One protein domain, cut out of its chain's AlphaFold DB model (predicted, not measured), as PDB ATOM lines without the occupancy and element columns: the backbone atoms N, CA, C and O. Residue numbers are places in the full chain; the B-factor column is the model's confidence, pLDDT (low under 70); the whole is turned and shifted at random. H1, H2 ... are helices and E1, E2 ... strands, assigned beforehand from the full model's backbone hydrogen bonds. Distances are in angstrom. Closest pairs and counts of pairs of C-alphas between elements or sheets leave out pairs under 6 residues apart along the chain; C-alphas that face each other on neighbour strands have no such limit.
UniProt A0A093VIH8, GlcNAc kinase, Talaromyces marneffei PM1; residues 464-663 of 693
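This is residues 464 to 663 of the 693 residues of the protein "GlcNAc kinase" of Talaromyces marneffei PM1 (UniProt A0A093VIH8). The model is elongated, with a strongly twisted four-stranded sheet at one end and a cluster of mostly crossed helices, H1 to H6, at the other. H7 starts beside H6 and runs slantwise over one face of the sheet, while H8 packs on H7 and H6. The 200 printed residues include eight named helices and four named strands in the order E1 E2 E3 H1 H2 H3 H4 H5 H6 H7 E4 H8, a mixed class. The sheet's order is E3 E2 E1 E4, mixed. The whole is only just compact, close to loose, with a radius of gyration of the C-alphas of 19.7 A and spans of 70 by 36 by 26 A.

Find C-alpha 467 at (4.244, -6.190, 52.803), where E1 begins; it runs to residue 473. E2 is residues 477 to 485, 26.5 A long, and E3 residues 489 to 499, 27.4 A. H1, residues 511 to 530, covers 28.5 A from C-alpha 511 at (-9.984, -19.520, 33.972). Then come H2, residues 540 to 550, H3, 557 to 561, H4, 565 to 570, H5, 578 to 584, and H6, 586 to 594. H7, residues 598 to 620, is 29.8 A long, with a kink of 34 degrees near residue 614. E4 is residues 634 to 638, and H8, residues 645 to 657, ends at (-11.768, 2.615, 38.864).

Look first at the meander E1 E2 E3, each strand the antiparallel neighbour of the one before: N 470 and O 480 are 2.8 A apart, N 481 and O 496 2.8 A. E4 is parallel to E1, with N 636 and O 469 at 2.8 A. H7 is on the sheet at a height of 10.0 A, over E3 and E2, forming two layers, helix on one face of a sheet. H7 touches H8 at C-alphas 608 and 651, 5.9 A, with its residues 604 to 612 alone. H1 touches H5 at C-alphas 512 and 583, 4.0 A, about perpendicular at 83 degrees. H2 touches H4 at C-alphas 549 and 568, 5.9 A; H3 touches H1 at C-alphas 561 and 530, 5.8 A. Each O i to N i+4 pair is within hydrogen-bond range in H1, H2, H4, H5, H6 and H8; H7 has 15 of 19, and H3 0 of 1, with 1 of 2 O i to N i+3 pairs.

The C-alphas farthest apart, of Asn 487 and Asp 558, are 70.4 A apart. The printed part has no cut; the links E3 to H1 and H7 to E4 are long. Residues 486 to 489, 551 to 561 and 572 to 576 have pLDDT under 70.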
ATOM      1  N   GLU A 464      12.639  -2.656  50.481       83.81
ATOM      2  CA  GLU A 464      12.046  -1.414  50.976       83.81
ATOM      3  C   GLU A 464      10.538  -1.513  51.263       83.81
ATOM      4  O   GLU A 464       9.987  -0.647  51.945       83.81
ATOM      5  N   ILE A 465       9.866  -2.559  50.771       90.44
ATOM      6  CA  ILE A 465       8.439  -2.799  50.979       90.44
ATOM      7  C   ILE A 465       8.249  -4.007  51.895       90.44
ATOM      8  O   ILE A 465       8.523  -5.147  51.534       90.44
ATOM      9  N   SER A 466       7.722  -3.762  53.093       90.00
ATOM     10  CA  SER A 466       7.593  -4.790  54.131       90.00
ATOM     11  C   SER A 466       6.366  -5.695  53.988       90.00
ATOM     12  O   SER A 466       6.197  -6.605  54.796       90.00
ATOM     13  N   SER A 467       5.485  -5.437  53.017       94.69
ATOM     14  CA  SER A 467       4.244  -6.190  52.803       94.69
ATOM     15  C   SER A 467       3.837  -6.197  51.336       94.69
ATOM     16  O   SER A 467       3.801  -5.142  50.703       94.69
ATOM     17  N   SER A 468       3.404  -7.352  50.834       96.38
ATOM     18  CA  SER A 468       2.902  -7.502  49.464       96.38
ATOM     19  C   SER A 468       1.665  -8.394  49.404       96.38
ATOM     20  O   SER A 468       1.532  -9.362  50.153       96.38
ATOM     21  N   LEU A 469       0.749  -8.073  48.492       96.88
ATOM     22  CA  LEU A 469      -0.327  -8.966  48.077       96.88
ATOM     23  C   LEU A 469       0.151  -9.811  46.901       96.88
ATOM     24  O   LEU A 469       0.470  -9.280  45.842       96.88
ATOM     25  N   VAL A 470       0.159 -11.125  47.077       96.94
ATOM     26  CA  VAL A 470       0.331 -12.095  45.997       96.94
ATOM     27  C   VAL A 470      -1.053 -12.470  45.489       96.94
ATOM     28  O   VAL A 470      -1.885 -12.963  46.250       96.94
ATOM     29  N   VAL A 471      -1.303 -12.223  44.209       96.69
ATOM     30  CA  VAL A 471      -2.575 -12.480  43.536       96.69
ATOM     31  C   VAL A 471      -2.333 -13.448  42.390       96.69
ATOM     32  O   VAL A 471      -1.565 -13.167  41.466       96.69
ATOM     33  N   VAL A 472      -3.016 -14.587  42.443       94.06
ATOM     34  CA  VAL A 472      -2.914 -15.638  41.434       94.06
ATOM     35  C   VAL A 472      -4.246 -15.779  40.711       94.06
ATOM     36  O   VAL A 472      -5.281 -15.921  41.360       94.06
ATOM     37  N   ALA A 473      -4.222 -15.778  39.376       94.44
ATOM     38  CA  ALA A 473      -5.342 -16.241  38.554       94.44
ATOM     39  C   ALA A 473      -4.831 -17.183  37.454       94.44
ATOM     40  O   ALA A 473      -4.167 -16.777  36.498       94.44
ATOM     41  N   GLY A 474      -5.132 -18.469  37.606       91.31
ATOM     42  CA  GLY A 474      -4.844 -19.539  36.652       91.31
ATOM     43  C   GLY A 474      -6.112 -20.350  36.410       91.31
ATOM     44  O   GLY A 474      -7.148 -19.787  36.072       91.31
ATOM     45  N   THR A 475      -6.063 -21.667  36.623       88.38
ATOM     46  CA  THR A 475      -7.275 -22.506  36.649       88.38
ATOM     47  C   THR A 475      -8.242 -22.071  37.761       88.38
ATOM     48  O   THR A 475      -9.442 -21.998  37.509       88.38
ATOM     49  N   GLY A 476      -7.708 -21.757  38.949       90.31
ATOM     50  CA  GLY A 476      -8.406 -21.126  40.080       90.31
ATOM     51  C   GLY A 476      -7.807 -19.753  40.416       90.31
ATOM     52  O   GLY A 476      -6.874 -19.311  39.731       90.31
ATOM     53  N   SER A 477      -8.325 -19.075  41.444       92.62
ATOM     54  CA  SER A 477      -7.801 -17.774  41.882       92.62
ATOM     55  C   SER A 477      -7.697 -17.653  43.401       92.62
ATOM     56  O   SER A 477      -8.457 -18.244  44.169       92.62
ATOM     57  N   ILE A 478      -6.700 -16.895  43.854       92.75
ATOM     58  CA  ILE A 478      -6.436 -16.661  45.275       92.75
ATOM     59  C   ILE A 478      -5.680 -15.345  45.460       92.75
ATOM     60  O   ILE A 478      -4.915 -14.927  44.588       92.75
ATOM     61  N   ALA A 479      -5.875 -14.702  46.609       95.12
ATOM     62  CA  ALA A 479      -5.058 -13.583  47.054       95.12
ATOM     63  C   ALA A 479      -4.539 -13.834  48.478       95.12
ATOM     64  O   ALA A 479      -5.300 -14.210  49.372       95.12
ATOM     65  N   ILE A 480      -3.241 -13.626  48.704       95.12
ATOM     66  CA  ILE A 480      -2.609 -13.762  50.022       95.12
ATOM     67  C   ILE A 480      -1.731 -12.547  50.293       95.12
ATOM     68  O   ILE A 480      -0.938 -12.134  49.451       95.12
ATOM     69  N   ARG A 481      -1.853 -11.994  51.499       95.19
ATOM     70  CA  ARG A 481      -0.923 -11.005  52.029       95.19
ATOM     71  C   ARG A 481       0.261 -11.694  52.688       95.19
ATOM     72  O   ARG A 481       0.072 -12.551  53.555       95.19
ATOM     73  N   TYR A 482       1.448 -11.230  52.334       94.62
ATOM     74  CA  TYR A 482       2.697 -11.566  52.996       94.62
ATOM     75  C   TYR A 482       3.332 -10.318  53.606       94.62
ATOM     76  O   TYR A 482       3.177  -9.226  53.061       94.62
ATOM     77  N   ALA A 483       4.055 -10.483  54.712       92.06
ATOM     78  CA  ALA A 483       4.851  -9.429  55.331       92.06
ATOM     79  C   ALA A 483       6.163  -9.968  55.918       92.06
ATOM     80  O   ALA A 483       6.261 -11.152  56.249       92.06
ATOM     81  N   TYR A 484       7.154  -9.087  56.057       88.00
ATOM     82  CA  TYR A 484       8.364  -9.345  56.842       88.00
ATOM     83  C   TYR A 484       8.120  -9.105  58.333       88.00
ATOM     84  O   TYR A 484       7.247  -8.326  58.718       88.00
ATOM     85  N   ASN A 485       8.924  -9.747  59.182       77.19
ATOM     86  CA  ASN A 485       8.926  -9.476  60.618       77.19
ATOM     87  C   ASN A 485       9.801  -8.254  60.948       77.19
ATOM     88  O   ASN A 485      10.829  -8.026  60.318       77.19
ATOM     89  N   ASN A 486       9.456  -7.517  62.010       63.28
ATOM     90  CA  ASN A 486      10.109  -6.256  62.411       63.28
ATOM     91  C   ASN A 486      11.567  -6.373  62.940       63.28
ATOM     92  O   ASN A 486      12.069  -5.424  63.533       63.28
ATOM     93  N   ASN A 487      12.270  -7.493  62.718       59.19
ATOM     94  CA  ASN A 487      13.579  -7.797  63.327       59.19
ATOM     95  C   ASN A 487      14.697  -8.086  62.296       59.19
ATOM     96  O   ASN A 487      15.495  -8.993  62.510       59.19
ATOM     97  N   ASN A 488      14.749  -7.365  61.168       63.09
ATOM     98  CA  ASN A 488      15.666  -7.637  60.039       63.09
ATOM     99  C   ASN A 488      15.519  -9.045  59.402       63.09
ATOM    100  O   ASN A 488      16.360  -9.446  58.601       63.09
ATOM    101  N   ASP A 489      14.450  -9.784  59.718       69.44
ATOM    102  CA  ASP A 489      14.100 -11.064  59.085       69.44
ATOM    103  C   ASP A 489      13.358 -10.787  57.769       69.44
ATOM    104  O   ASP A 489      12.171 -10.449  57.770       69.44
ATOM    105  N   ILE A 490      14.073 -10.937  56.651       71.94
ATOM    106  CA  ILE A 490      13.546 -10.776  55.287       71.94
ATOM    107  C   ILE A 490      12.829 -12.031  54.768       71.94
ATOM    108  O   ILE A 490      12.641 -12.186  53.564       71.94
ATOM    109  N   THR A 491      12.425 -12.949  55.649       79.62
ATOM    110  CA  THR A 491      11.604 -14.097  55.258       79.62
ATOM    111  C   THR A 491      10.139 -13.673  55.127       79.62
ATOM    112  O   THR A 491       9.531 -13.282  56.130       79.62
ATOM    113  N   PRO A 492       9.511 -13.795  53.942       86.56
ATOM    114  CA  PRO A 492       8.091 -13.505  53.782       86.56
ATOM    115  C   PRO A 492       7.230 -14.454  54.622       86.56
ATOM    116  O   PRO A 492       7.366 -15.678  54.523       86.56
ATOM    117  N   ARG A 493       6.292 -13.911  55.406       87.31
ATOM    118  CA  ARG A 493       5.327 -14.689  56.202       87.31
ATOM    119  C   ARG A 493       3.897 -14.394  55.797       87.31
ATOM    120  O   ARG A 493       3.561 -13.247  55.525       87.31
ATOM    121  N   ARG A 494       3.053 -15.429  55.770       90.88
ATOM    122  CA  ARG A 494       1.615 -15.281  55.502       90.88
ATOM    123  C   ARG A 494       0.958 -14.474  56.616       90.88
ATOM    124  O   ARG A 494       1.173 -14.762  57.787       90.88
ATOM    125  N   VAL A 495       0.124 -13.515  56.228       92.56
ATOM    126  CA  VAL A 495      -0.604 -12.635  57.151       92.56
ATOM    127  C   VAL A 495      -2.108 -12.835  57.027       92.56
ATOM    128  O   VAL A 495      -2.801 -13.019  58.019       92.56
ATOM    129  N   ALA A 496      -2.627 -12.803  55.802       93.00
ATOM    130  CA  ALA A 496      -4.055 -12.924  55.540       93.00
ATOM    131  C   ALA A 496      -4.289 -13.579  54.181       93.00
ATOM    132  O   ALA A 496      -3.485 -13.427  53.263       93.00
ATOM    133  N   ARG A 497      -5.406 -14.291  54.041       92.50
ATOM    134  CA  ARG A 497      -5.805 -14.985  52.813       92.50
ATOM    135  C   ARG A 497      -7.248 -14.634  52.470       92.50
ATOM    136  O   ARG A 497      -8.098 -14.634  53.353       92.50
ATOM    137  N   ALA A 498      -7.522 -14.430  51.186       92.88
ATOM    138  CA  ALA A 498      -8.868 -14.373  50.631       92.88
ATOM    139  C   ALA A 498      -8.964 -15.263  49.380       92.88
ATOM    140  O   ALA A 498      -8.049 -15.300  48.553       92.88
ATOM    141  N   GLY A 499     -10.075 -15.988  49.243       90.56
ATOM    142  CA  GLY A 499     -10.319 -16.894  48.118       90.56
ATOM    143  C   GLY A 499      -9.541 -18.218  48.169       90.56
ATOM    144  O   GLY A 499      -9.037 -18.660  49.213       90.56
ATOM    145  N   GLY A 500      -9.469 -18.895  47.019       85.88
ATOM    146  CA  GLY A 500      -8.897 -20.237  46.888       85.88
ATOM    147  C   GLY A 500      -9.750 -21.343  47.518       85.88
ATOM    148  O   GLY A 500      -9.209 -22.345  47.981       85.88
ATOM    149  N   TRP A 501     -11.070 -21.163  47.604       84.19
ATOM    150  CA  TRP A 501     -12.003 -22.200  48.079       84.19
ATOM    151  C   TRP A 501     -12.255 -23.292  47.029       84.19
ATOM    152  O   TRP A 501     -12.882 -24.310  47.320       84.19
ATOM    153  N   GLY A 502     -11.742 -23.081  45.816       82.81
ATOM    154  CA  GLY A 502     -11.859 -23.980  44.685       82.81
ATOM    155  C   GLY A 502     -13.074 -23.688  43.806       82.81
ATOM    156  O   GLY A 502     -14.066 -23.093  44.220       82.81
ATOM    157  N   HIS A 503     -12.985 -24.192  42.580       85.69
ATOM    158  CA  HIS A 503     -13.873 -23.914  41.448       85.69
ATOM    159  C   HIS A 503     -15.385 -24.136  41.653       85.69
ATOM    160  O   HIS A 503     -16.193 -23.643  40.863       85.69
ATOM    161  N   LEU A 504     -15.788 -24.904  42.673       85.19
ATOM    162  CA  LEU A 504     -17.199 -25.102  43.019       85.19
ATOM    163  C   LEU A 504     -17.747 -23.983  43.912       85.19
ATOM    164  O   LEU A 504     -18.931 -23.669  43.818       85.19
ATOM    165  N   LEU A 505     -16.898 -23.400  44.763       86.00
ATOM    166  CA  LEU A 505     -17.288 -22.489  45.843       86.00
ATOM    167  C   LEU A 505     -16.805 -21.046  45.634       86.00
ATOM    168  O   LEU A 505     -17.292 -20.153  46.316       86.00
ATOM    169  N   GLY A 506     -15.866 -20.813  44.712       83.25
ATOM    170  CA  GLY A 506     -15.330 -19.488  44.389       83.25
ATOM    171  C   GLY A 506     -14.563 -19.489  43.064       83.25
ATOM    172  O   GLY A 506     -15.026 -20.071  42.081       83.25
ATOM    173  N   ASP A 507     -13.374 -18.883  43.066       87.69
ATOM    174  CA  ASP A 507     -12.466 -18.701  41.921       87.69
ATOM    175  C   ASP A 507     -12.932 -17.646  40.894       87.69
ATOM    176  O   ASP A 507     -12.660 -17.757  39.693       87.69
ATOM    177  N   GLU A 508     -13.622 -16.591  41.337       92.44
ATOM    178  CA  GLU A 508     -13.911 -15.430  40.494       92.44
ATOM    179  C   GLU A 508     -12.628 -14.906  39.837       92.44
ATOM    180  O   GLU A 508     -11.551 -14.872  40.438       92.44
ATOM    181  N   GLY A 509     -12.725 -14.512  38.569       92.62
ATOM    182  CA  GLY A 509     -11.564 -14.039  37.812       92.62
ATOM    183  C   GLY A 509     -10.644 -15.148  37.295       92.62
ATOM    184  O   GLY A 509      -9.790 -14.847  36.464       92.62
ATOM    185  N   ALA A 510     -10.804 -16.403  37.721       94.88
ATOM    186  CA  ALA A 510     -10.005 -17.519  37.231       94.88
ATOM    187  C   ALA A 510     -10.501 -18.064  35.886       94.88
ATOM    188  O   ALA A 510     -11.630 -17.817  35.452       94.88
ATOM    189  N   GLY A 511      -9.671 -18.893  35.251       94.81
ATOM    190  CA  GLY A 511      -9.984 -19.520  33.972       94.81
ATOM    191  C   GLY A 511     -11.248 -20.368  34.024       94.81
ATOM    192  O   GLY A 511     -12.137 -20.195  33.192       94.81
ATOM    193  N   TYR A 512     -11.416 -21.199  35.057       94.00
ATOM    194  CA  TYR A 512     -12.643 -21.984  35.194       94.00
ATOM    195  C   TYR A 512     -13.903 -21.103  35.238       94.00
ATOM    196  O   TYR A 512     -14.891 -21.405  34.569       94.00
ATOM    197  N   ALA A 513     -13.876 -19.993  35.981       95.94
ATOM    198  CA  ALA A 513     -15.025 -19.102  36.104       95.94
ATOM    199  C   ALA A 513     -15.336 -18.364  34.788       95.94
ATOM    200  O   ALA A 513     -16.500 -18.314  34.380       95.94
ATOM    201  N   ILE A 514     -14.302 -17.884  34.085       97.75
ATOM    202  CA  ILE A 514     -14.413 -17.274  32.748       97.75
ATOM    203  C   ILE A 514     -15.000 -18.270  31.744       97.75
ATOM    204  O   ILE A 514     -15.981 -17.964  31.062       97.75
ATOM    205  N   GLY A 515     -14.436 -19.478  31.677       96.50
ATOM    206  CA  GLY A 515     -14.895 -20.520  30.763       96.50
ATOM    207  C   GLY A 515     -16.331 -20.944  31.054       96.50
ATOM    208  O   GLY A 515     -17.162 -20.980  30.148       96.50
ATOM    209  N   ARG A 516     -16.673 -21.162  32.331       95.81
ATOM    210  CA  ARG A 516     -18.041 -21.483  32.763       95.81
ATOM    211  C   ARG A 516     -19.036 -20.404  32.343       95.81
ATOM    212  O   ARG A 516     -20.126 -20.733  31.880       95.81
ATOM    213  N   GLN A 517     -18.689 -19.128  32.507       96.75
ATOM    214  CA  GLN A 517     -19.565 -18.028  32.113       96.75
ATOM    215  C   GLN A 517     -19.799 -17.998  30.597       96.75
ATOM    216  O   GLN A 517     -20.946 -17.891  30.159       96.75
ATOM    217  N   ALA A 518     -18.737 -18.137  29.806       97.56
ATOM    218  CA  ALA A 518     -18.821 -18.144  28.350       97.56
ATOM    219  C   ALA A 518     -19.654 -19.324  27.817       97.56
ATOM    220  O   ALA A 518     -20.524 -19.143  26.962       97.56
ATOM    221  N   ILE A 519     -19.455 -20.519  28.382       96.56
ATOM    222  CA  ILE A 519     -20.238 -21.717  28.050       96.56
ATOM    223  C   ILE A 519     -21.716 -21.497  28.385       96.56
ATOM    224  O   ILE A 519     -22.572 -21.755  27.543       96.56
ATOM    225  N   ARG A 520     -22.037 -20.972  29.577       96.81
ATOM    226  CA  ARG A 520     -23.428 -20.683  29.969       96.81
ATOM    227  C   ARG A 520     -24.099 -19.696  29.017       96.81
ATOM    228  O   ARG A 520     -25.226 -19.944  28.604       96.81
ATOM    229  N   LYS A 521     -23.413 -18.611  28.647       96.44
ATOM    230  CA  LYS A 521     -23.931 -17.619  27.691       96.44
ATOM    231  C   LYS A 521     -24.219 -18.263  26.329       96.44
ATOM    232  O   LYS A 521     -25.304 -18.086  25.788       96.44
ATOM    233  N   THR A 522     -23.304 -19.108  25.853       95.69
ATOM    234  CA  THR A 522     -23.469 -19.865  24.602       95.69
ATOM    235  C   THR A 522     -24.648 -20.845  24.665       95.69
ATOM    236  O   THR A 522     -25.427 -20.921  23.719       95.69
ATOM    237  N   LEU A 523     -24.826 -21.566  25.779       94.88
ATOM    238  CA  LEU A 523     -25.970 -22.465  25.982       94.88
ATOM    239  C   LEU A 523     -27.305 -21.707  25.945       94.88
ATOM    240  O   LEU A 523     -28.209 -22.123  25.227       94.88
ATOM    241  N   PHE A 524     -27.409 -20.555  26.619       95.19
ATOM    242  CA  PHE A 524     -28.614 -19.719  26.549       95.19
ATOM    243  C   PHE A 524     -28.914 -19.243  25.125       95.19
ATOM    244  O   PHE A 524     -30.069 -19.202  24.703       95.19
ATOM    245  N   SER A 525     -27.883 -18.902  24.358       93.62
ATOM    246  CA  SER A 525     -28.038 -18.534  22.951       93.62
ATOM    247  C   SER A 525     -28.533 -19.694  22.087       93.62
ATOM    248  O   SER A 525     -29.398 -19.475  21.240       93.62
ATOM    249  N   LEU A 526     -28.049 -20.918  22.322       91.88
ATOM    250  CA  LEU A 526     -28.554 -22.127  21.663       91.88
ATOM    251  C   LEU A 526     -30.025 -22.389  22.012       91.88
ATOM    252  O   LEU A 526     -30.812 -22.664  21.108       91.88
ATOM    253  N   ASP A 527     -30.417 -22.243  23.279       92.88
ATOM    254  CA  ASP A 527     -31.818 -22.376  23.705       92.88
ATOM    255  C   ASP A 527     -32.708 -21.330  23.026       92.88
ATOM    256  O   ASP A 527     -33.746 -21.667  22.458       92.88
ATOM    257  N   ASN A 528     -32.271 -20.069  22.983       92.38
ATOM    258  CA  ASN A 528     -33.008 -18.995  22.314       92.38
ATOM    259  C   ASN A 528     -33.163 -19.236  20.803       92.38
ATOM    260  O   ASN A 528     -34.182 -18.855  20.224       92.38
ATOM    261  N   ILE A 529     -32.174 -19.859  20.153       89.56
ATOM    262  CA  ILE A 529     -32.266 -20.269  18.743       89.56
ATOM    263  C   ILE A 529     -33.279 -21.414  18.590       89.56
ATOM    264  O   ILE A 529     -34.159 -21.326  17.734       89.56
ATOM    265  N   LYS A 530     -33.210 -22.450  19.440       87.88
ATOM    266  CA  LYS A 530     -34.141 -23.600  19.429       87.88
ATOM    267  C   LYS A 530     -35.590 -23.184  19.697       87.88
ATOM    268  O   LYS A 530     -36.506 -23.719  19.083       87.88
ATOM    269  N   LEU A 531     -35.797 -22.192  20.562       90.38
ATOM    270  CA  LEU A 531     -37.106 -21.614  20.879       90.38
ATOM    271  C   LEU A 531     -37.583 -20.571  19.852       90.38
ATOM    272  O   LEU A 531     -38.608 -19.928  20.069       90.38
ATOM    273  N   ALA A 532     -36.839 -20.356  18.759       87.00
ATOM    274  CA  ALA A 532     -37.098 -19.327  17.747       87.00
ATOM    275  C   ALA A 532     -37.187 -17.882  18.300       87.00
ATOM    276  O   ALA A 532     -37.699 -16.981  17.631       87.00
ATOM    277  N   GLN A 533     -36.647 -17.638  19.498       89.12
ATOM    278  CA  GLN A 533     -36.585 -16.325  20.154       89.12
ATOM    279  C   GLN A 533     -35.420 -15.472  19.631       89.12
ATOM    280  O   GLN A 533     -35.467 -14.243  19.682       89.12
ATOM    281  N   ARG A 534     -34.388 -16.109  19.067       86.31
ATOM    282  CA  ARG A 534     -33.255 -15.456  18.401       86.31
ATOM    283  C   ARG A 534     -33.229 -15.853  16.924       86.31
ATOM    284  O   ARG A 534     -32.966 -17.000  16.584       86.31
ATOM    285  N   LYS A 535     -33.488 -14.887  16.030       77.62
ATOM    286  CA  LYS A 535     -33.465 -15.104  14.563       77.62
ATOM    287  C   LYS A 535     -32.051 -15.076  13.962       77.62
ATOM    288  O   LYS A 535     -31.840 -15.570  12.848       77.62
ATOM    289  N   SER A 536     -31.097 -14.448  14.649       80.06
ATOM    290  CA  SER A 536     -29.675 -14.442  14.287       80.06
ATOM    291  C   SER A 536     -29.006 -15.761  14.690       80.06
ATOM    292  O   SER A 536     -29.411 -16.393  15.659       80.06
ATOM    293  N   GLY A 537     -27.984 -16.189  13.942       84.56
ATOM    294  CA  GLY A 537     -27.162 -17.341  14.334       84.56
ATOM    295  C   GLY A 537     -26.272 -17.025  15.539       84.56
ATOM    296  O   GLY A 537     -26.361 -15.934  16.111       84.56
ATOM    297  N   LEU A 538     -25.402 -17.966  15.902       90.69
ATOM    298  CA  LEU A 538     -24.388 -17.767  16.939       90.69
ATOM    299  C   LEU A 538     -23.430 -16.611  16.584       90.69
ATOM    300  O   LEU A 538     -23.163 -16.356  15.408       90.69
ATOM    301  N   THR A 539     -22.932 -15.896  17.594       92.38
ATOM    302  CA  THR A 539     -21.882 -14.877  17.449       92.38
ATOM    303  C   THR A 539     -20.549 -15.540  17.072       92.38
ATOM    304  O   THR A 539     -20.376 -16.748  17.270       92.38
ATOM    305  N   PRO A 540     -19.566 -14.782  16.548       92.75
ATOM    306  CA  PRO A 540     -18.231 -15.321  16.290       92.75
ATOM    307  C   PRO A 540     -17.582 -15.967  17.523       92.75
ATOM    308  O   PRO A 540     -16.923 -17.001  17.392       92.75
ATOM    309  N   LEU A 541     -17.784 -15.400  18.718       94.62
ATOM    310  CA  LEU A 541     -17.292 -15.974  19.970       94.62
ATOM    311  C   LEU A 541     -18.022 -17.273  20.330       94.62
ATOM    312  O   LEU A 541     -17.371 -18.273  20.629       94.62
ATOM    313  N   GLU A 542     -19.354 -17.282  20.258       94.69
ATOM    314  CA  GLU A 542     -20.175 -18.473  20.512       94.69
ATOM    315  C   GLU A 542     -19.788 -19.631  19.571       94.69
ATOM    316  O   GLU A 542     -19.648 -20.771  20.015       94.69
ATOM    317  N   LEU A 543     -19.520 -19.345  18.290       91.75
ATOM    318  CA  LEU A 543     -19.015 -20.335  17.330       91.75
ATOM    319  C   LEU A 543     -17.639 -20.880  17.727       91.75
ATOM    320  O   LEU A 543     -17.424 -22.089  17.673       91.75
ATOM    321  N   LYS A 544     -16.707 -20.021  18.165       92.19
ATOM    322  CA  LYS A 544     -15.392 -20.463  18.666       92.19
ATOM    323  C   LYS A 544     -15.530 -21.386  19.878       92.19
ATOM    324  O   LYS A 544     -14.833 -22.396  19.941       92.19
ATOM    325  N   ILE A 545     -16.443 -21.075  20.800       93.50
ATOM    326  CA  ILE A 545     -16.718 -21.901  21.984       93.50
ATOM    327  C   ILE A 545     -17.277 -23.261  21.565       93.50
ATOM    328  O   ILE A 545     -16.771 -24.291  22.002       93.50
ATOM    329  N   VAL A 546     -18.276 -23.292  20.680       91.44
ATOM    330  CA  VAL A 546     -18.825 -24.554  20.168       91.44
ATOM    331  C   VAL A 546     -17.745 -25.383  19.474       91.44
ATOM    332  O   VAL A 546     -17.643 -26.584  19.734       91.44
ATOM    333  N   ASN A 547     -16.936 -24.763  18.612       88.94
ATOM    334  CA  ASN A 547     -15.896 -25.450  17.850       88.94
ATOM    335  C   ASN A 547     -14.816 -26.042  18.767       88.94
ATOM    336  O   ASN A 547     -14.388 -27.171  18.531       88.94
ATOM    337  N   PHE A 548     -14.446 -25.343  19.846       89.50
ATOM    338  CA  PHE A 548     -13.496 -25.839  20.850       89.50
ATOM    339  C   PHE A 548     -13.941 -27.165  21.480       89.50
ATOM    340  O   PHE A 548     -13.125 -28.060  21.658       89.50
ATOM    341  N   PHE A 549     -15.234 -27.319  21.780       87.00
ATOM    342  CA  PHE A 549     -15.772 -28.558  22.360       87.00
ATOM    343  C   PHE A 549     -16.185 -29.600  21.312       87.00
ATOM    344  O   PHE A 549     -16.448 -30.750  21.654       87.00
ATOM    345  N   SER A 550     -16.282 -29.213  20.039       78.50
ATOM    346  CA  SER A 550     -16.793 -30.076  18.968       78.50
ATOM    347  C   SER A 550     -15.708 -30.720  18.109       78.50
ATOM    348  O   SER A 550     -16.037 -31.647  17.377       78.50
ATOM    349  N   ASN A 551     -14.455 -30.249  18.171       65.56
ATOM    350  CA  ASN A 551     -13.348 -30.671  17.295       65.56
ATOM    351  C   ASN A 551     -13.676 -30.600  15.782       65.56
ATOM    352  O   ASN A 551     -13.038 -31.263  14.967       65.56
ATOM    353  N   SER A 552     -14.661 -29.787  15.388       58.53
ATOM    354  CA  SER A 552     -15.154 -29.635  14.013       58.53
ATOM    355  C   SER A 552     -15.543 -28.180  13.750       58.53
ATOM    356  O   SER A 552     -16.068 -27.526  14.650       58.53
ATOM    357  N   SER A 553     -15.346 -27.684  12.525       55.75
ATOM    358  CA  SER A 553     -15.790 -26.337  12.128       55.75
ATOM    359  C   SER A 553     -17.250 -26.371  11.671       55.75
ATOM    360  O   SER A 553     -17.542 -26.956  10.633       55.75
ATOM    361  N   LEU A 554     -18.160 -25.760  12.435       58.81
ATOM    362  CA  LEU A 554     -19.574 -25.604  12.049       58.81
ATOM    363  C   LEU A 554     -19.791 -24.277  11.306       58.81
ATOM    364  O   LEU A 554     -19.173 -23.269  11.660       58.81
ATOM    365  N   GLY A 555     -20.646 -24.278  10.274       49.75
ATOM    366  CA  GLY A 555     -20.716 -23.191   9.285       49.75
ATOM    367  C   GLY A 555     -22.110 -22.653   8.929       49.75
ATOM    368  O   GLY A 555     -22.177 -21.667   8.195       49.75
ATOM    369  N   GLY A 556     -23.214 -23.233   9.423       54.62
ATOM    370  CA  GLY A 556     -24.580 -22.831   9.034       54.62
ATOM    371  C   GLY A 556     -25.575 -22.565  10.175       54.62
ATOM    372  O   GLY A 556     -25.359 -22.929  11.328       54.62
ATOM    373  N   LYS A 557     -26.718 -21.934   9.845       52.09
ATOM    374  CA  LYS A 557     -27.871 -21.767  10.764       52.09
ATOM    375  C   LYS A 557     -28.565 -23.097  11.087       52.09
ATOM    376  O   LYS A 557     -28.983 -23.277  12.227       52.09
ATOM    377  N   ASP A 558     -28.654 -24.004  10.115       51.28
ATOM    378  CA  ASP A 558     -29.265 -25.332  10.295       51.28
ATOM    379  C   ASP A 558     -28.393 -26.248  11.171       51.28
ATOM    380  O   ASP A 558     -28.914 -27.055  11.940       51.28
ATOM    381  N   ASP A 559     -27.072 -26.037  11.164       64.88
ATOM    382  CA  ASP A 559     -26.144 -26.719  12.072       64.88
ATOM    383  C   ASP A 559     -26.394 -26.327  13.535       64.88
ATOM    384  O   ASP A 559     -26.266 -27.160  14.431       64.88
ATOM    385  N   ALA A 560     -26.788 -25.070  13.791       67.31
ATOM    386  CA  ALA A 560     -26.912 -24.529  15.142       67.31
ATOM    387  C   ALA A 560     -28.063 -25.139  15.958       67.31
ATOM    388  O   ALA A 560     -27.962 -25.242  17.182       67.31
ATOM    389  N   GLN A 561     -29.140 -25.579  15.299       69.69
ATOM    390  CA  GLN A 561     -30.273 -26.229  15.971       69.69
ATOM    391  C   GLN A 561     -29.901 -27.602  16.550       69.69
ATOM    392  O   GLN A 561     -30.464 -28.012  17.566       69.69
ATOM    393  N   ASN A 562     -28.906 -28.269  15.959       78.00
ATOM    394  CA  ASN A 562     -28.488 -29.626  16.310       78.00
ATOM    395  C   ASN A 562     -27.233 -29.672  17.201       78.00
ATOM    396  O   ASN A 562     -26.688 -30.747  17.452       78.00
ATOM    397  N   ILE A 563     -26.754 -28.526  17.703       85.56
ATOM    398  CA  ILE A 563     -25.587 -28.486  18.592       85.56
ATOM    399  C   ILE A 563     -25.968 -29.004  19.986       85.56
ATOM    400  O   ILE A 563     -26.766 -28.391  20.705       85.56
ATOM    401  N   ASP A 564     -25.320 -30.096  20.394       86.69
ATOM    402  CA  ASP A 564     -25.303 -30.592  21.773       86.69
ATOM    403  C   ASP A 564     -24.002 -30.184  22.485       86.69
ATOM    404  O   ASP A 564     -23.059 -30.961  22.632       86.69
ATOM    405  N   LEU A 565     -23.923 -28.912  22.883       89.94
ATOM    406  CA  LEU A 565     -22.767 -28.381  23.611       89.94
ATOM    407  C   LEU A 565     -22.694 -28.928  25.046       89.94
ATOM    408  O   LEU A 565     -21.600 -29.104  25.577       89.94
ATOM    409  N   LEU A 566     -23.839 -29.213  25.674       88.81
ATOM    410  CA  LEU A 566     -23.903 -29.650  27.069       88.81
ATOM    411  C   LEU A 566     -23.209 -31.001  27.256       88.81
ATOM    412  O   LEU A 566     -22.307 -31.116  28.092       88.81
ATOM    413  N   SER A 567     -23.572 -31.997  26.444       86.12
ATOM    414  CA  SER A 567     -22.945 -33.319  26.506       86.12
ATOM    415  C   SER A 567     -21.462 -33.245  26.152       86.12
ATOM    416  O   SER A 567     -20.648 -33.893  26.804       86.12
ATOM    417  N   LYS A 568     -21.070 -32.393  25.194       86.25
ATOM    418  CA  LYS A 568     -19.656 -32.206  24.819       86.25
ATOM    419  C   LYS A 568     -18.801 -31.604  25.934       86.25
ATOM    420  O   LYS A 568     -17.616 -31.903  26.021       86.25
ATOM    421  N   VAL A 569     -19.373 -30.778  26.809       85.81
ATOM    422  CA  VAL A 569     -18.649 -30.230  27.968       85.81
ATOM    423  C   VAL A 569     -18.564 -31.266  29.099       85.81
ATOM    424  O   VAL A 569     -17.489 -31.481  29.675       85.81
ATOM    425  N   LEU A 570     -19.687 -31.918  29.420       82.19
ATOM    426  CA  LEU A 570     -19.813 -32.788  30.595       82.19
ATOM    427  C   LEU A 570     -19.291 -34.214  30.374       82.19
ATOM    428  O   LEU A 570     -18.710 -34.786  31.290       82.19
ATOM    429  N   MET A 571     -19.467 -34.765  29.173       75.25
ATOM    430  CA  MET A 571     -19.271 -36.186  28.852       75.25
ATOM    431  C   MET A 571     -18.222 -36.418  27.751       75.25
ATOM    432  O   MET A 571     -18.298 -37.407  27.029       75.25
ATOM    433  N   ALA A 572     -17.263 -35.503  27.574       68.88
ATOM    434  CA  ALA A 572     -16.191 -35.694  26.596       68.88
ATOM    435  C   ALA A 572     -15.388 -36.977  26.886       68.88
ATOM    436  O   ALA A 572     -15.000 -37.214  28.028       68.88
ATOM    437  N   ASN A 573     -15.098 -37.755  25.840       60.62
ATOM    438  CA  ASN A 573     -14.284 -38.978  25.900       60.62
ATOM    439  C   ASN A 573     -12.769 -38.673  25.922       60.62
ATOM    440  O   ASN A 573     -12.007 -39.322  25.210       60.62
ATOM    441  N   ASP A 574     -12.332 -37.648  26.660       65.94
ATOM    442  CA  ASP A 574     -10.911 -37.325  26.830       65.94
ATOM    443  C   ASP A 574     -10.430 -37.604  28.262       65.94
ATOM    444  O   ASP A 574     -11.215 -37.638  29.209       65.94
ATOM    445  N   ASP A 575      -9.116 -37.779  28.430       60.56
ATOM    446  CA  ASP A 575      -8.491 -38.063  29.733       60.56
ATOM    447  C   ASP A 575      -8.446 -36.833  30.664       60.56
ATOM    448  O   ASP A 575      -7.850 -36.859  31.742       60.56
ATOM    449  N   LYS A 576      -9.051 -35.709  30.258       68.06
ATOM    450  CA  LYS A 576      -9.060 -34.474  31.045       68.06
ATOM    451  C   LYS A 576     -10.234 -34.480  32.017       68.06
ATOM    452  O   LYS A 576     -11.315 -34.990  31.747       68.06
ATOM    453  N   SER A 577     -10.066 -33.825  33.162       76.88
ATOM    454  CA  SER A 577     -11.206 -33.544  34.038       76.88
ATOM    455  C   SER A 577     -12.108 -32.466  33.420       76.88
ATOM    456  O   SER A 577     -11.635 -31.564  32.722       76.88
ATOM    457  N   ALA A 578     -13.408 -32.490  33.737       82.12
ATOM    458  CA  ALA A 578     -14.342 -31.439  33.314       82.12
ATOM    459  C   ALA A 578     -13.867 -30.036  33.737       82.12
ATOM    460  O   ALA A 578     -13.966 -29.082  32.968       82.12
ATOM    461  N   LYS A 579     -13.263 -29.928  34.928       84.88
ATOM    462  CA  LYS A 579     -12.608 -28.710  35.427       84.88
ATOM    463  C   LYS A 579     -11.514 -28.215  34.477       84.88
ATOM    464  O   LYS A 579     -11.510 -27.040  34.121       84.88
ATOM    465  N   SER A 580     -10.613 -29.104  34.053       82.88
ATOM    466  CA  SER A 580      -9.523 -28.768  33.130       82.88
ATOM    467  C   SER A 580     -10.054 -28.330  31.761       82.88
ATOM    468  O   SER A 580      -9.630 -27.295  31.248       82.88
ATOM    469  N   ARG A 581     -11.050 -29.036  31.208       86.06
ATOM    470  CA  ARG A 581     -11.689 -28.660  29.934       86.06
ATOM    471  C   ARG A 581     -12.348 -27.281  29.989       86.06
ATOM    472  O   ARG A 581     -12.126 -26.458  29.106       86.06
ATOM    473  N   ILE A 582     -13.127 -27.017  31.040       91.75
ATOM    474  CA  ILE A 582     -13.820 -25.733  31.227       91.75
ATOM    475  C   ILE A 582     -12.825 -24.590  31.451       91.75
ATOM    476  O   ILE A 582     -13.053 -23.492  30.967       91.75
ATOM    477  N   ALA A 583     -11.709 -24.816  32.146       91.19
ATOM    478  CA  ALA A 583     -10.664 -23.798  32.256       91.19
ATOM    479  C   ALA A 583      -9.869 -23.615  30.947       91.19
ATOM    480  O   ALA A 583      -9.339 -22.539  30.691       91.19
ATOM    481  N   GLY A 584      -9.791 -24.646  30.101       90.12
ATOM    482  CA  GLY A 584      -9.031 -24.619  28.850       90.12
ATOM    483  C   GLY A 584      -9.565 -23.633  27.806       90.12
ATOM    484  O   GLY A 584      -8.771 -23.010  27.104       90.12
ATOM    485  N   ILE A 585     -10.888 -23.424  27.730       93.62
ATOM    486  CA  ILE A 585     -11.489 -22.473  26.770       93.62
ATOM    487  C   ILE A 585     -11.104 -21.013  27.069       93.62
ATOM    488  O   ILE A 585     -11.207 -20.150  26.198       93.62
ATOM    489  N   THR A 586     -10.631 -20.708  28.283       95.88
ATOM    490  CA  THR A 586     -10.254 -19.345  28.678       95.88
ATOM    491  C   THR A 586      -9.241 -18.719  27.735       95.88
ATOM    492  O   THR A 586      -9.381 -17.537  27.435       95.88
ATOM    493  N   GLN A 587      -8.275 -19.487  27.223       93.06
ATOM    494  CA  GLN A 587      -7.290 -18.944  26.288       93.06
ATOM    495  C   GLN A 587      -7.967 -18.426  25.011       93.06
ATOM    496  O   GLN A 587      -7.738 -17.292  24.610       93.06
ATOM    497  N   THR A 588      -8.909 -19.187  24.449       94.62
ATOM    498  CA  THR A 588      -9.688 -18.765  23.274       94.62
ATOM    499  C   THR A 588     -10.495 -17.489  23.533       94.62
ATOM    500  O   THR A 588     -10.633 -16.652  22.641       94.62
ATOM    501  N   ILE A 589     -11.022 -17.322  24.750       97.31
ATOM    502  CA  ILE A 589     -11.771 -16.122  25.154       97.31
ATOM    503  C   ILE A 589     -10.823 -14.921  25.288       97.31
ATOM    504  O   ILE A 589     -11.124 -13.840  24.784       97.31
ATOM    505  N   LEU A 590      -9.661 -15.110  25.915       94.25
ATOM    506  CA  LEU A 590      -8.625 -14.084  26.048       94.25
ATOM    507  C   LEU A 590      -8.101 -13.618  24.678       94.25
ATOM    508  O   LEU A 590      -7.991 -12.412  24.449       94.25
ATOM    509  N   ASP A 591      -7.863 -14.549  23.752       92.81
ATOM    510  CA  ASP A 591      -7.410 -14.261  22.386       92.81
ATOM    511  C   ASP A 591      -8.482 -13.508  21.579       92.81
ATOM    512  O   ASP A 591      -8.187 -12.560  20.842       92.81
ATOM    513  N   ALA A 592      -9.755 -13.899  21.730       93.19
ATOM    514  CA  ALA A 592     -10.876 -13.205  21.102       93.19
ATOM    515  C   ALA A 592     -11.002 -11.763  21.618       93.19
ATOM    516  O   ALA A 592     -11.129 -10.839  20.813       93.19
ATOM    517  N   ALA A 593     -10.879 -11.555  22.931       93.00
ATOM    518  CA  ALA A 593     -10.872 -10.222  23.527       93.00
ATOM    519  C   ALA A 593      -9.683  -9.379  23.033       93.00
ATOM    520  O   ALA A 593      -9.855  -8.206  22.707       93.00
ATOM    521  N   GLY A 594      -8.494  -9.979  22.897       87.44
ATOM    522  CA  GLY A 594      -7.317  -9.324  22.312       87.44
ATOM    523  C   GLY A 594      -7.496  -8.926  20.845       87.44
ATOM    524  O   GLY A 594      -6.909  -7.946  20.394       87.44
ATOM    525  N   SER A 595      -8.366  -9.636  20.128       90.25
ATOM    526  CA  SER A 595      -8.759  -9.331  18.747       90.25
ATOM    527  C   SER A 595      -9.914  -8.319  18.649       90.25
ATOM    528  O   SER A 595     -10.384  -8.041  17.548       90.25
ATOM    529  N   GLY A 596     -10.384  -7.770  19.775       88.25
ATOM    530  CA  GLY A 596     -11.446  -6.761  19.822       88.25
ATOM    531  C   GLY A 596     -12.870  -7.313  19.936       88.25
ATOM    532  O   GLY A 596     -13.818  -6.558  19.725       88.25
ATOM    533  N   ASP A 597     -13.052  -8.596  20.268       95.50
ATOM    534  CA  ASP A 597     -14.384  -9.161  20.505       95.50
ATOM    535  C   ASP A 597     -15.000  -8.586  21.794       95.50
ATOM    536  O   ASP A 597     -14.538  -8.852  22.908       95.50
ATOM    537  N   ALA A 598     -16.047  -7.771  21.640       94.50
ATOM    538  CA  ALA A 598     -16.692  -7.070  22.748       94.50
ATOM    539  C   ALA A 598     -17.353  -8.023  23.759       94.50
ATOM    540  O   ALA A 598     -17.376  -7.727  24.954       94.50
ATOM    541  N   GLU A 599     -17.861  -9.167  23.297       96.38
ATOM    542  CA  GLU A 599     -18.507 -10.162  24.152       96.38
ATOM    543  C   GLU A 599     -17.474 -10.853  25.050       96.38
ATOM    544  O   GLU A 599     -17.701 -11.038  26.248       96.38
ATOM    545  N   ALA A 600     -16.303 -11.164  24.492       97.38
ATOM    546  CA  ALA A 600     -15.195 -11.738  25.243       97.38
ATOM    547  C   ALA A 600     -14.652 -10.753  26.293       97.38
ATOM    548  O   ALA A 600     -14.431 -11.137  27.446       97.38
ATOM    549  N   VAL A 601     -14.493  -9.474  25.923       96.75
ATOM    550  CA  VAL A 601     -14.089  -8.403  26.855       96.75
ATOM    551  C   VAL A 601     -15.088  -8.273  28.004       96.75
ATOM    552  O   VAL A 601     -14.674  -8.160  29.157       96.75
ATOM    553  N   GLU A 602     -16.391  -8.321  27.716       97.44
ATOM    554  CA  GLU A 602     -17.447  -8.244  28.728       97.44
ATOM    555  C   GLU A 602     -17.364  -9.403  29.733       97.44
ATOM    556  O   GLU A 602     -17.385  -9.167  30.942       97.44
ATOM    557  N   ILE A 603     -17.215 -10.643  29.252       97.88
ATOM    558  CA  ILE A 603     -17.095 -11.833  30.111       97.88
ATOM    559  C   ILE A 603     -15.898 -11.693  31.060       97.88
ATOM    560  O   ILE A 603     -16.029 -11.904  32.267       97.88
ATOM    561  N   ILE A 604     -14.733 -11.299  30.536       98.00
ATOM    562  CA  ILE A 604     -13.523 -11.123  31.349       98.00
ATOM    563  C   ILE A 604     -13.714  -9.985  32.357       98.00
ATOM    564  O   ILE A 604     -13.388 -10.147  33.531       98.00
ATOM    565  N   ALA A 605     -14.266  -8.846  31.929       97.19
ATOM    566  CA  ALA A 605     -14.483  -7.689  32.793       97.19
ATOM    567  C   ALA A 605     -15.427  -7.996  33.961       97.19
ATOM    568  O   ALA A 605     -15.158  -7.563  35.081       97.19
ATOM    569  N   GLN A 606     -16.487  -8.775  33.731       96.94
ATOM    570  CA  GLN A 606     -17.395  -9.209  34.794       96.94
ATOM    571  C   GLN A 606     -16.687 -10.118  35.806       96.94
ATOM    572  O   GLN A 606     -16.803  -9.896  37.012       96.94
ATOM    573  N   GLN A 607     -15.891 -11.086  35.338       97.31
ATOM    574  CA  GLN A 607     -15.123 -11.970  36.219       97.31
ATOM    575  C   GLN A 607     -14.055 -11.228  37.025       97.31
ATOM    576  O   GLN A 607     -13.906 -11.458  38.222       97.31
ATOM    577  N   VAL A 608     -13.347 -10.293  36.392       97.75
ATOM    578  CA  VAL A 608     -12.377  -9.427  37.065       97.75
ATOM    579  C   VAL A 608     -13.054  -8.544  38.115       97.75
ATOM    580  O   VAL A 608     -12.531  -8.425  39.222       97.75
ATOM    581  N   SER A 609     -14.209  -7.942  37.804       95.81
ATOM    582  CA  SER A 609     -14.945  -7.118  38.775       95.81
ATOM    583  C   SER A 609     -15.337  -7.949  39.990       95.81
ATOM    584  O   SER A 609     -15.044  -7.540  41.110       95.81
ATOM    585  N   GLY A 610     -15.889  -9.149  39.771       94.38
ATOM    586  CA  GLY A 610     -16.233 -10.085  40.841       94.38
ATOM    587  C   GLY A 610     -15.029 -10.481  41.695       94.38
ATOM    588  O   GLY A 610     -15.120 -10.488  42.917       94.38
ATOM    589  N   PHE A 611     -13.867 -10.724  41.087       96.00
ATOM    590  CA  PHE A 611     -12.646 -11.044  41.829       96.00
ATOM    591  C   PHE A 611     -12.160  -9.877  42.701       96.00
ATOM    592  O   PHE A 611     -11.827 -10.050  43.876       96.00
ATOM    593  N   VAL A 612     -12.162  -8.657  42.159       95.88
ATOM    594  CA  VAL A 612     -11.778  -7.457  42.917       95.88
ATOM    595  C   VAL A 612     -12.790  -7.159  44.033       95.88
ATOM    596  O   VAL A 612     -12.399  -6.734  45.119       95.88
ATOM    597  N   GLU A 613     -14.078  -7.393  43.783       92.50
ATOM    598  CA  GLU A 613     -15.187  -7.140  44.711       92.50
ATOM    599  C   GLU A 613     -15.290  -8.140  45.841       92.50
ATOM    600  O   GLU A 613     -15.456  -7.726  46.982       92.50
ATOM    601  N   ASN A 614     -15.188  -9.423  45.526       90.00
ATOM    602  CA  ASN A 614     -15.538 -10.499  46.446       90.00
ATOM    603  C   ASN A 614     -14.306 -11.202  47.015       90.00
ATOM    604  O   ASN A 614     -14.429 -12.014  47.921       90.00
ATOM    605  N   THR A 615     -13.110 -10.937  46.478       92.94
ATOM    606  CA  THR A 615     -11.865 -11.526  46.991       92.94
ATOM    607  C   THR A 615     -10.890 -10.453  47.445       92.94
ATOM    608  O   THR A 615     -10.501 -10.423  48.613       92.94
ATOM    609  N   LEU A 616     -10.488  -9.549  46.548       94.25
ATOM    610  CA  LEU A 616      -9.419  -8.605  46.868       94.25
ATOM    611  C   LEU A 616      -9.859  -7.531  47.875       94.25
ATOM    612  O   LEU A 616      -9.059  -7.135  48.721       94.25
ATOM    613  N   SER A 617     -11.119  -7.088  47.816       92.69
ATOM    614  CA  SER A 617     -11.683  -6.083  48.732       92.69
ATOM    615  C   SER A 617     -11.500  -6.460  50.205       92.69
ATOM    616  O   SER A 617     -11.116  -5.608  50.997       92.69
ATOM    617  N   HIS A 618     -11.659  -7.741  50.554       92.75
ATOM    618  CA  HIS A 618     -11.488  -8.231  51.919       92.75
ATOM    619  C   HIS A 618     -10.062  -8.047  52.427       92.75
ATOM    620  O   HIS A 618      -9.865  -7.773  53.602       92.75
ATOM    621  N   LEU A 619      -9.048  -8.152  51.567       94.88
ATOM    622  CA  LEU A 619      -7.671  -7.866  51.971       94.88
ATOM    623  C   LEU A 619      -7.389  -6.361  51.989       94.88
ATOM    624  O   LEU A 619      -6.492  -5.921  52.702       94.88
ATOM    625  N   LEU A 620      -8.135  -5.572  51.221       94.19
ATOM    626  CA  LEU A 620      -7.966  -4.126  51.083       94.19
ATOM    627  C   LEU A 620      -8.797  -3.292  52.067       94.19
ATOM    628  O   LEU A 620      -8.647  -2.072  52.083       94.19
ATOM    629  N   ASP A 621      -9.640  -3.921  52.878       94.06
ATOM    630  CA  ASP A 621     -10.393  -3.252  53.935       94.06
ATOM    631  C   ASP A 621      -9.446  -2.818  55.076       94.06
ATOM    632  O   ASP A 621      -8.708  -3.661  55.601       94.06
ATOM    633  N   PRO A 622      -9.445  -1.533  55.488       94.50
ATOM    634  CA  PRO A 622      -8.676  -1.051  56.637       94.50
ATOM    635  C   PRO A 622      -8.937  -1.789  57.957       94.50
ATOM    636  O   PRO A 622      -8.094  -1.742  58.850       94.50
ATOM    637  N   GLN A 623     -10.086  -2.457  58.099       93.56
ATOM    638  CA  GLN A 623     -10.431  -3.253  59.281       93.56
ATOM    639  C   GLN A 623      -9.849  -4.672  59.248       93.56
ATOM    640  O   GLN A 623      -9.886  -5.381  60.255       93.56
ATOM    641  N   SER A 624      -9.307  -5.105  58.110       92.12
ATOM    642  CA  SER A 624      -8.795  -6.462  57.958       92.12
ATOM    643  C   SER A 624      -7.469  -6.679  58.670       92.12
ATOM    644  O   SER A 624      -6.598  -5.808  58.738       92.12
ATOM    645  N   HIS A 625      -7.282  -7.903  59.164       88.56
ATOM    646  CA  HIS A 625      -6.050  -8.298  59.833       88.56
ATOM    647  C   HIS A 625      -4.821  -8.076  58.936       88.56
ATOM    648  O   HIS A 625      -4.796  -8.443  57.755       88.56
ATOM    649  N   GLY A 626      -3.797  -7.444  59.513       88.62
ATOM    650  CA  GLY A 626      -2.561  -7.113  58.815       88.62
ATOM    651  C   GLY A 626      -2.751  -6.163  57.636       88.62
ATOM    652  O   GLY A 626      -1.997  -6.248  56.671       88.62
ATOM    653  N   TYR A 627      -3.781  -5.311  57.665       94.25
ATOM    654  CA  TYR A 627      -3.983  -4.276  56.660       94.25
ATOM    655  C   TYR A 627      -2.731  -3.414  56.475       94.25
ATOM    656  O   TYR A 627      -2.127  -2.925  57.430       94.25
ATOM    657  N   VAL A 628      -2.381  -3.205  55.208       93.69
ATOM    658  CA  VAL A 628      -1.378  -2.238  54.775       93.69
ATOM    659  C   VAL A 628      -1.994  -1.451  53.637       93.69
ATOM    660  O   VAL A 628      -2.536  -2.038  52.694       93.69
ATOM    661  N   GLU A 629      -1.905  -0.127  53.736       94.31
ATOM    662  CA  GLU A 629      -2.393   0.776  52.703       94.31
ATOM    663  C   GLU A 629      -1.775   0.405  51.343       94.31
ATOM    664  O   GLU A 629      -0.560   0.187  51.275       94.31
ATOM    665  N   PRO A 630      -2.560   0.337  50.247       95.25
ATOM    666  CA  PRO A 630      -2.052  -0.067  48.936       95.25
ATOM    667  C   PRO A 630      -0.799   0.697  48.506       95.25
ATOM    668  O   PRO A 630       0.158   0.087  48.039       95.25
ATOM    669  N   SER A 631      -0.741   2.005  48.760       94.38
ATOM    670  CA  SER A 631       0.404   2.867  48.429       94.38
ATOM    671  C   SER A 631       1.726   2.426  49.076       94.38
ATOM    672  O   SER A 631       2.792   2.787  48.582       94.38
ATOM    673  N   ARG A 632       1.662   1.618  50.142       94.00
ATOM    674  CA  ARG A 632       2.786   1.059  50.909       94.00
ATOM    675  C   ARG A 632       2.888  -0.467  50.804       94.00
ATOM    676  O   ARG A 632       3.703  -1.072  51.494       94.00
ATOM    677  N   CYS A 633       2.062  -1.083  49.966       95.25
ATOM    678  CA  CYS A 633       1.991  -2.523  49.765       95.25
ATOM    679  C   CYS A 633       2.398  -2.864  48.325       95.25
ATOM    680  O   CYS A 633       2.027  -2.158  47.382       95.25
ATOM    681  N   GLY A 634       3.163  -3.934  48.138       96.19
ATOM    682  CA  GLY A 634       3.461  -4.479  46.816       96.19
ATOM    683  C   GLY A 634       2.298  -5.290  46.247       96.19
ATOM    684  O   GLY A 634       1.461  -5.802  46.991       96.19
ATOM    685  N   LEU A 635       2.262  -5.449  44.928       97.56
ATOM    686  CA  LEU A 635       1.348  -6.354  44.236       97.56
ATOM    687  C   LEU A 635       2.148  -7.314  43.355       97.56
ATOM    688  O   LEU A 635       2.771  -6.902  42.385       97.56
ATOM    689  N   ILE A 636       2.113  -8.600  43.676       97.25
ATOM    690  CA  ILE A 636       2.763  -9.664  42.909       97.25
ATOM    691  C   ILE A 636       1.670 -10.437  42.170       97.25
ATOM    692  O   ILE A 636       0.721 -10.917  42.785       97.25
ATOM    693  N   LEU A 637       1.787 -10.543  40.851       96.75
ATOM    694  CA  LEU A 637       0.801 -11.138  39.952       96.75
ATOM    695  C   LEU A 637       1.346 -12.427  39.339       96.75
ATOM    696  O   LEU A 637       2.444 -12.430  38.786       96.75
ATOM    697  N   SER A 638       0.574 -13.512  39.381       93.94
ATOM    698  CA  SER A 638       0.958 -14.784  38.754       93.94
ATOM    699  C   SER A 638      -0.251 -15.612  38.296       93.94
ATOM    700  O   SER A 638      -1.402 -15.291  38.591       93.94
ATOM    701  N   GLY A 639       0.007 -16.690  37.559       90.00
ATOM    702  CA  GLY A 639      -0.992 -17.589  36.986       90.00
ATOM    703  C   GLY A 639      -1.288 -17.302  35.512       90.00
ATOM    704  O   GLY A 639      -1.237 -16.163  35.054       90.00
ATOM    705  N   GLY A 640      -1.592 -18.356  34.748       88.06
ATOM    706  CA  GLY A 640      -1.692 -18.277  33.283       88.06
ATOM    707  C   GLY A 640      -2.726 -17.271  32.762       88.06
ATOM    708  O   GLY A 640      -2.490 -16.633  31.742       88.06
ATOM    709  N   VAL A 641      -3.833 -17.069  33.485       94.62
ATOM    710  CA  VAL A 641      -4.856 -16.075  33.122       94.62
ATOM    711  C   VAL A 641      -4.387 -14.670  33.489       94.62
ATOM    712  O   VAL A 641      -4.447 -13.766  32.658       94.62
ATOM    713  N   MET A 642      -3.857 -14.493  34.703       95.44
ATOM    714  CA  MET A 642      -3.338 -13.211  35.186       95.44
ATOM    715  C   MET A 642      -2.180 -12.685  34.336       95.44
ATOM    716  O   MET A 642      -1.990 -11.480  34.245       95.44
ATOM    717  N   LEU A 643      -1.375 -13.557  33.732       92.38
ATOM    718  CA  LEU A 643      -0.224 -13.157  32.918       92.38
ATOM    719  C   LEU A 643      -0.598 -12.777  31.478       92.38
ATOM    720  O   LEU A 643       0.244 -12.266  30.742       92.38
ATOM    721  N   HIS A 644      -1.859 -12.953  31.077       93.38
ATOM    722  CA  HIS A 644      -2.331 -12.519  29.770       93.38
ATOM    723  C   HIS A 644      -2.515 -10.992  29.717       93.38
ATOM    724  O   HIS A 644      -3.192 -10.402  30.562       93.38
ATOM    725  N   SER A 645      -1.977 -10.334  28.685       88.12
ATOM    726  CA  SER A 645      -1.928  -8.861  28.575       88.12
ATOM    727  C   SER A 645      -3.305  -8.185  28.643       88.12
ATOM    728  O   SER A 645      -3.485  -7.176  29.330       88.12
ATOM    729  N   VAL A 646      -4.306  -8.768  27.974       91.12
ATOM    730  CA  VAL A 646      -5.697  -8.284  27.997       91.12
ATOM    731  C   VAL A 646      -6.286  -8.380  29.403       91.12
ATOM    732  O   VAL A 646      -6.906  -7.428  29.876       91.12
ATOM    733  N   TYR A 647      -6.049  -9.495  30.099       96.88
ATOM    734  CA  TYR A 647      -6.547  -9.693  31.456       96.88
ATOM    735  C   TYR A 647      -5.903  -8.697  32.422       96.88
ATOM    736  O   TYR A 647      -6.619  -8.037  33.169       96.88
ATOM    737  N   GLN A 648      -4.578  -8.508  32.356       93.50
ATOM    738  CA  GLN A 648      -3.878  -7.515  33.181       93.50
ATOM    739  C   GLN A 648      -4.410  -6.107  32.959       93.50
ATOM    740  O   GLN A 648      -4.612  -5.371  33.921       93.50
ATOM    741  N   THR A 649      -4.670  -5.743  31.704       91.69
ATOM    742  CA  THR A 649      -5.226  -4.430  31.370       91.69
ATOM    743  C   THR A 649      -6.591  -4.245  32.030       91.69
ATOM    744  O   THR A 649      -6.823  -3.243  32.706       91.69
ATOM    745  N   ILE A 650      -7.487  -5.228  31.903       94.69
ATOM    746  CA  ILE A 650      -8.825  -5.187  32.510       94.69
ATOM    747  C   ILE A 650      -8.734  -5.178  34.047       94.69
ATOM    748  O   ILE A 650      -9.419  -4.384  34.694       94.69
ATOM    749  N   PHE A 651      -7.856  -5.992  34.634       96.69
ATOM    750  CA  PHE A 651      -7.605  -6.060  36.075       96.69
ATOM    751  C   PHE A 651      -7.083  -4.735  36.638       96.69
ATOM    752  O   PHE A 651      -7.645  -4.198  37.592       96.69
ATOM    753  N   GLN A 652      -6.072  -4.138  36.005       93.25
ATOM    754  CA  GLN A 652      -5.542  -2.836  36.408       93.25
ATOM    755  C   GLN A 652      -6.582  -1.721  36.261       93.25
ATOM    756  O   GLN A 652      -6.680  -0.862  37.138       93.25
ATOM    757  N   LEU A 653      -7.402  -1.741  35.204       91.44
ATOM    758  CA  LEU A 653      -8.512  -0.798  35.051       91.44
ATOM    759  C   LEU A 653      -9.563  -0.964  36.158       91.44
ATOM    760  O   LEU A 653     -10.081   0.038  36.649       91.44
ATOM    761  N   ALA A 654      -9.865  -2.195  36.579       94.50
ATOM    762  CA  ALA A 654     -10.792  -2.459  37.680       94.50
ATOM    763  C   ALA A 654     -10.269  -1.915  39.022       94.50
ATOM    764  O   ALA A 654     -11.032  -1.302  39.771       94.50
ATOM    765  N   LEU A 655      -8.966  -2.049  39.294       94.25
ATOM    766  CA  LEU A 655      -8.320  -1.427  40.456       94.25
ATOM    767  C   LEU A 655      -8.336   0.107  40.368       94.25
ATOM    768  O   LEU A 655      -8.705   0.786  41.328       94.25
ATOM    769  N   ALA A 656      -7.990   0.660  39.202       91.06
ATOM    770  CA  ALA A 656      -7.928   2.101  38.981       91.06
ATOM    771  C   ALA A 656      -9.297   2.779  39.138       91.06
ATOM    772  O   ALA A 656      -9.378   3.839  39.757       91.06
ATOM    773  N   LYS A 657     -10.382   2.148  38.661       90.94
ATOM    774  CA  LYS A 657     -11.768   2.615  38.864       90.94
ATOM    775  C   LYS A 657     -12.145   2.761  40.342       90.94
ATOM    776  O   LYS A 657     -13.052   3.520  40.664       90.94
ATOM    777  N   ARG A 658     -11.449   2.051  41.230       89.62
ATOM    778  CA  ARG A 658     -11.648   2.066  42.686       89.62
ATOM    779  C   ARG A 658     -10.603   2.902  43.424       89.62
ATOM    780  O   ARG A 658     -10.542   2.846  44.645       89.62
ATOM    781  N   ASN A 659      -9.770   3.655  42.702       91.50
ATOM    782  CA  ASN A 659      -8.643   4.416  43.250       91.50
ATOM    783  C   ASN A 659      -7.624   3.565  44.036       91.50
ATOM    784  O   ASN A 659      -6.881   4.096  44.858       91.50
ATOM    785  N   ILE A 660      -7.536   2.260  43.760       92.38
ATOM    786  CA  ILE A 660      -6.548   1.378  44.388       92.38
ATOM    787  C   ILE A 660      -5.236   1.489  43.608       92.38
ATOM    788  O   ILE A 660      -5.196   1.225  42.403       92.38
ATOM    789  N   ARG A 661      -4.151   1.874  44.288       92.56
ATOM    790  CA  ARG A 661      -2.811   1.995  43.697       92.56
ATOM    791  C   ARG A 661      -1.769   1.377  44.616       92.56
ATOM    792  O   ARG A 661      -1.576   1.867  45.723       92.56
ATOM    793  N   PHE A 662      -1.105   0.330  44.136       94.94
ATOM    794  CA  PHE A 662      -0.030  -0.334  44.868       94.94
ATOM    795  C   PHE A 662       1.297   0.427  44.758       94.94
ATOM    796  O   PHE A 662       1.494   1.213  43.824       94.94
ATOM    797  N   SER A 663       2.212   0.200  45.706       92.81
ATOM    798  CA  SER A 663       3.559   0.791  45.679       92.81
ATOM    799  C   SER A 663       4.312   0.375  44.409       92.81
ATOM    800  O   SER A 663       4.778   1.233  43.644       92.81
TER     801      SER A 663